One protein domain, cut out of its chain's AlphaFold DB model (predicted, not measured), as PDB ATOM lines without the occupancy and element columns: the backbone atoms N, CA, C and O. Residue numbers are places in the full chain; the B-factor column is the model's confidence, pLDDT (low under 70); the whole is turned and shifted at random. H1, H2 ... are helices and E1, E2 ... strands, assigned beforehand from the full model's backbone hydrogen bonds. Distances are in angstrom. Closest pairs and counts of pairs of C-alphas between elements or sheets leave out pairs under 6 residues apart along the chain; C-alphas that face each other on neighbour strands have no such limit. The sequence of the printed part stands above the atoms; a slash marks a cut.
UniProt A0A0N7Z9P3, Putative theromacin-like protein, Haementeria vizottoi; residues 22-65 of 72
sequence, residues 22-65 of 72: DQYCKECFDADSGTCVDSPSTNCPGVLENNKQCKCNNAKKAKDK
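AT A GLANCE: This is residues 22 to 65 of the 72 residues of the protein "Putative theromacin-like protein" of Haementeria vizottoi (UniProt A0A0N7Z9P3). A short helix, H1, packs beside one end of a two-stranded hairpin, E1 and E2, while at the other end the loop's residues 42 to 47 stick out. The printed part has 44 residues, in the order H1, E1, E2, with an antiparallel sheet; the class is mixed, with under half of the residues in named elements. It is loose, with a radius of gyration of the C-alphas of 12.5 A, and spans 34 by 18 by 14 A.

HOW THE PARTS SIT: Start at H1, residues 22 to 29, where every O i to N i+4 pair is within hydrogen-bond range. Its closest C-alphas to E1, residues 33 to 38, are Asp 22 and Gly 34, 3.7 A apart. To E2, residues 52 to 57, they are Cys 25 and Cys 56, 5.2 A. The hairpin strands are antiparallel at 148 degrees; find N 35 and O 55 at 2.9 A.

IN THESE COORDINATES: Find C-alpha 22 at (175.237, 178.566, 187.719); H1 runs 10.3 A from there. E1 runs 16.6 A, and E2 15.5 A to C-alpha 57 at (170.169, 174.855, 194.327).

THE WHOLE: The C-alphas farthest apart are Gly 46 and Lys 60, 34.3 A. The printed part has no cut; E1 to E2 is a long link. Model confidence is under 70 at residues 46, 49 and 50.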
ATOM      1  N   ASP A  22     176.447 177.765 187.517       93.31
ATOM      2  CA  ASP A  22     175.237 178.566 187.719       93.31
ATOM      3  C   ASP A  22     174.358 178.640 186.461       93.31
ATOM      4  O   ASP A  22     173.146 178.430 186.524       93.31
ATOM      5  N   GLN A  23     174.981 178.856 185.302       93.00
ATOM      6  CA  GLN A  23     174.290 178.905 184.018       93.00
ATOM      7  C   GLN A  23     173.699 177.540 183.643       93.00
ATOM      8  O   GLN A  23     172.544 177.464 183.235       93.00
ATOM      9  N   TYR A  24     174.459 176.459 183.831       91.88
ATOM     10  CA  TYR A  24     173.992 175.091 183.614       91.88
ATOM     11  C   TYR A  24     172.765 174.779 184.478       91.88
ATOM     12  O   TYR A  24     171.756 174.298 183.973       91.88
ATOM     13  N   CYS A  25     172.809 175.103 185.770       93.81
ATOM     14  CA  CYS A  25     171.704 174.843 186.687       93.81
ATOM     15  C   CYS A  25     170.436 175.628 186.327       93.81
ATOM     16  O   CYS A  25     169.341 175.061 186.335       93.81
ATOM     17  N   LYS A  26     170.571 176.900 185.941       94.38
ATOM     18  CA  LYS A  26     169.441 177.723 185.488       94.38
ATOM     19  C   LYS A  26     168.846 177.209 184.178       94.38
ATOM     20  O   LYS A  26     167.645 176.979 184.100       94.38
ATOM     21  N   GLU A  27     169.672 176.959 183.163       92.56
ATOM     22  CA  GLU A  27     169.187 176.529 181.842       92.56
ATOM     23  C   GLU A  27     168.629 175.093 181.865       92.56
ATOM     24  O   GLU A  27     167.550 174.815 181.330       92.56
ATOM     25  N   CYS A  28     169.339 174.170 182.516       92.62
ATOM     26  CA  CYS A  28     169.084 172.734 182.400       92.62
ATOM     27  C   CYS A  28     168.158 172.174 183.481       92.62
ATOM     28  O   CYS A  28     167.488 171.172 183.227       92.62
ATOM     29  N   PHE A  29     168.085 172.811 184.653       94.19
ATOM     30  CA  PHE A  29     167.302 172.342 185.807       94.19
ATOM     31  C   PHE A  29     166.276 173.364 186.310       94.19
ATOM     32  O   PHE A  29     165.567 173.074 187.276       94.19
ATOM     33  N   ASP A  30     166.178 174.536 185.663       95.56
ATOM     34  CA  ASP A  30     165.338 175.657 186.120       95.56
ATOM     35  C   ASP A  30     165.584 175.979 187.606       95.56
ATOM     36  O   ASP A  30     164.674 176.217 188.397       95.56
ATOM     37  N   ALA A  31     166.848 175.869 188.012       95.94
ATOM     38  CA  ALA A  31     167.283 176.106 189.377       95.94
ATOM     39  C   ALA A  31     167.456 177.606 189.639       95.94
ATOM     40  O   ALA A  31     167.714 178.382 188.719       95.94
ATOM     41  N   ASP A  32     167.402 178.014 190.907       96.25
ATOM     42  CA  ASP A  32     167.632 179.417 191.275       96.25
ATOM     43  C   ASP A  32     169.113 179.805 191.128       96.25
ATOM     44  O   ASP A  32     169.447 180.933 190.758       96.25
ATOM     45  N   SER A  33     170.015 178.861 191.416       95.12
ATOM     46  CA  SER A  33     171.460 179.035 191.256       95.12
ATOM     47  C   SER A  33     172.206 177.705 191.137       95.12
ATOM     48  O   SER A  33     171.664 176.634 191.424       95.12
ATOM     49  N   GLY A  34     173.474 177.778 190.743       94.38
ATOM     50  CA  GLY A  34     174.428 176.670 190.814       94.38
ATOM     51  C   GLY A  34     175.661 177.038 191.635       94.38
ATOM     52  O   GLY A  34     176.164 178.158 191.561       94.38
ATOM     53  N   THR A  35     176.168 176.091 192.419       93.50
ATOM     54  CA  THR A  35     177.369 176.274 193.243       93.50
ATOM     55  C   THR A  35     178.362 175.146 193.001       93.50
ATOM     56  O   THR A  35     177.999 173.971 193.020       93.50
ATOM     57  N   CYS A  36     179.631 175.501 192.797       88.81
ATOM     58  CA  CYS A  36     180.716 174.527 192.746       88.81
ATOM     59  C   CYS A  36     181.098 174.120 194.174       88.81
ATOM     60  O   CYS A  36     181.524 174.964 194.959       88.81
ATOM     61  N   VAL A  37     180.963 172.838 194.494       88.50
ATOM     62  CA  VAL A  37     181.297 172.263 195.803       88.50
ATOM     63  C   VAL A  37     182.455 171.284 195.672       88.50
ATOM     64  O   VAL A  37     182.611 170.639 194.636       88.50
ATOM     65  N   ASP A  38     183.266 171.167 196.720       86.75
ATOM     66  CA  ASP A  38     184.229 170.075 196.828       86.75
ATOM     67  C   ASP A  38     183.494 168.770 197.122       86.75
ATOM     68  O   ASP A  38     182.669 168.686 198.030       86.75
ATOM     69  N   SER A  39     183.790 167.753 196.326       80.50
ATOM     70  CA  SER A  39     183.248 166.409 196.443       80.50
ATOM     71  C   SER A  39     184.391 165.404 196.307       80.50
ATOM     72  O   SER A  39     184.545 164.796 195.237       80.50
ATOM     73  N   PRO A  40     185.200 165.228 197.368       82.31
ATOM     74  CA  PRO A  40     186.324 164.303 197.357       82.31
ATOM     75  C   PRO A  40     185.888 162.909 196.903       82.31
ATOM     76  O   PRO A  40     184.819 162.417 197.270       82.31
ATOM     77  N   SER A  41     186.707 162.278 196.061       78.88
ATOM     78  CA  SER A  41     186.377 160.960 195.518       78.88
ATOM     79  C   SER A  41     186.417 159.904 196.622       78.88
ATOM     80  O   SER A  41     187.451 159.707 197.255       78.88
ATOM     81  N   THR A  42     185.313 159.187 196.827       79.88
ATOM     82  CA  THR A  42     185.223 158.111 197.829       79.88
ATOM     83  C   THR A  42     186.044 156.881 197.457       79.88
ATOM     84  O   THR A  42     186.494 156.164 198.344       79.88
ATOM     85  N   ASN A  43     186.252 156.638 196.159       79.62
ATOM     86  CA  ASN A  43     187.012 155.485 195.664       79.62
ATOM     87  C   ASN A  43     188.529 155.721 195.675       79.62
ATOM     88  O   ASN A  43     189.294 154.765 195.751       79.62
ATOM     89  N   CYS A  44     188.958 156.984 195.616       72.38
ATOM     90  CA  CYS A  44     190.365 157.375 195.696       72.38
ATOM     91  C   CYS A  44     190.530 158.529 196.701       72.38
ATOM     92  O   CYS A  44     190.887 159.646 196.295       72.38
ATOM     93  N   PRO A  45     190.224 158.296 197.993       70.44
ATOM     94  CA  PRO A  45     190.356 159.323 199.016       70.44
ATOM     95  C   PRO A  45     191.834 159.729 199.115       70.44
ATOM     96  O   PRO A  45     192.711 158.870 199.157       70.44
ATOM     97  N   GLY A  46     192.121 161.031 199.068       68.50
ATOM     98  CA  GLY A  46     193.489 161.575 199.102       68.50
ATOM     99  C   GLY A  46     194.111 161.916 197.741       68.50
ATOM    100  O   GLY A  46     195.028 162.724 197.671       68.50
ATOM    101  N   VAL A  47     193.603 161.361 196.632       75.38
ATOM    102  CA  VAL A  47     194.113 161.685 195.279       75.38
ATOM    103  C   VAL A  47     193.323 162.827 194.642       75.38
ATOM    104  O   VAL A  47     193.874 163.672 193.941       75.38
ATOM    105  N   LEU A  48     192.014 162.857 194.890       71.06
ATOM    106  CA  LEU A  48     191.083 163.829 194.316       71.06
ATOM    107  C   LEU A  48     190.356 164.599 195.423       71.06
ATOM    108  O   LEU A  48     189.127 164.649 195.448       71.06
ATOM    109  N   GLU A  49     191.114 165.163 196.365       66.06
ATOM    110  CA  GLU A  49     190.580 165.845 197.557       66.06
ATOM    111  C   GLU A  49     189.735 167.081 197.216       66.06
ATOM    112  O   GLU A  49     188.719 167.329 197.857       66.06
ATOM    113  N   ASN A  50     190.093 167.801 196.149       68.50
ATOM    114  CA  ASN A  50     189.400 169.011 195.687       68.50
ATOM    115  C   ASN A  50     188.584 168.765 194.413       68.50
ATOM    116  O   ASN A  50     188.521 169.617 193.523       68.50
ATOM    117  N   ASN A  51     188.025 167.564 194.259       77.56
ATOM    118  CA  ASN A  51     187.216 167.254 193.090       77.56
ATOM    119  C   ASN A  51     185.951 168.119 193.089       77.56
ATOM    120  O   ASN A  51     185.055 167.920 193.905       77.56
ATOM    121  N   LYS A  52     185.886 169.099 192.187       79.81
ATOM    122  CA  LYS A  52     184.775 170.048 192.129       79.81
ATOM    123  C   LYS A  52     183.585 169.424 191.411       79.81
ATOM    124  O   LYS A  52     183.704 168.960 190.280       79.81
ATOM    125  N   GLN A  53     182.420 169.486 192.040       86.00
ATOM    126  CA  GLN A  53     181.142 169.136 191.433       86.00
ATOM    127  C   GLN A  53     180.211 170.343 191.419       86.00
ATOM    128  O   GLN A  53     180.258 171.198 192.302       86.00
ATOM    129  N   CYS A  54     179.358 170.423 190.402       88.19
ATOM    130  CA  CYS A  54     178.317 171.437 190.332       88.19
ATOM    131  C   CYS A  54     177.060 170.946 191.057       88.19
ATOM    132  O   CYS A  54     176.525 169.889 190.726       88.19
ATOM    133  N   LYS A  55     176.571 171.724 192.025       91.88
ATOM    134  CA  LYS A  55     175.312 171.484 192.731       91.88
ATOM    135  C   LYS A  55     174.289 172.544 192.332       91.88
ATOM    136  O   LYS A  55     174.534 173.732 192.526       91.88
ATOM    137  N   CYS A  56     173.137 172.116 191.823       94.44
ATOM    138  CA  CYS A  56     172.019 173.011 191.526       94.44
ATOM    139  C   CYS A  56     171.150 173.221 192.768       94.44
ATOM    140  O   CYS A  56     170.652 172.259 193.355       94.44
ATOM    141  N   ASN A  57     170.965 174.477 193.164       95.81
ATOM    142  CA  ASN A  57     170.169 174.855 194.327       95.81
ATOM    143  C   ASN A  57     168.720 175.109 193.896       95.81
ATOM    144  O   ASN A  57     168.482 175.893 192.979       95.81
ATOM    145  N   ASN A  58     167.762 174.467 194.572       96.00
ATOM    146  CA  ASN A  58     166.331 174.547 194.256       96.00
ATOM    147  C   ASN A  58     166.013 174.205 192.790       96.00
ATOM    148  O   ASN A  58     165.323 174.956 192.108       96.00
ATOM    149  N   ALA A  59     166.537 173.086 192.285       94.19
ATOM    150  CA  ALA A  59     166.173 172.594 190.958       94.19
ATOM    151  C   ALA A  59     164.658 172.338 190.874       94.19
ATOM    152  O   ALA A  59     164.121 171.538 191.643       94.19
ATOM    153  N   LYS A  60     163.976 173.011 189.942       94.31
ATOM    154  CA  LYS A  60     162.512 172.937 189.779       94.31
ATOM    155  C   LYS A  60     162.089 171.835 188.814       94.31
ATOM    156  O   LYS A  60     160.959 171.359 188.884       94.31
ATOM    157  N   LYS A  61     162.997 171.402 187.934       92.88
ATOM    158  CA  LYS A  61     162.773 170.314 186.974       92.88
ATOM    159  C   LYS A  61     163.935 169.323 186.946       92.88
ATOM    160  O   LYS A  61     165.060 169.620 187.344       92.88
ATOM    161  N   ALA A  62     163.648 168.135 186.420       91.94
ATOM    162  CA  ALA A  62     164.683 167.188 186.023       91.94
ATOM    163  C   ALA A  62     165.520 167.747 184.855       91.94
ATOM    164  O   ALA A  62     165.057 168.623 184.123       91.94
ATOM    165  N   LYS A  63     166.732 167.204 184.666       89.56
ATOM    166  CA  LYS A  63     167.655 167.621 183.600       89.56
ATOM    167  C   LYS A  63     166.959 167.637 182.240       89.56
ATOM    168  O   LYS A  63     166.442 166.607 181.799       89.56
ATOM    169  N   ASP A  64     167.014 168.775 181.560       87.44
ATOM    170  CA  ASP A  64     166.561 168.892 180.179       87.44
ATOM    171  C   ASP A  64     167.457 168.054 179.255       87.44
ATOM    172  O   ASP A  64     168.640 168.337 179.077       87.44
ATOM    173  N   LYS A  65     166.896 166.985 178.683       88.00
ATOM    174  CA  LYS A  65     167.615 166.080 177.774       88.00
ATOM    175  C   LYS A  65     167.545 166.529 176.315       88.00
ATOM    176  O   LYS A  65     168.279 165.991 175.491       88.00
TER     177      LYS A  65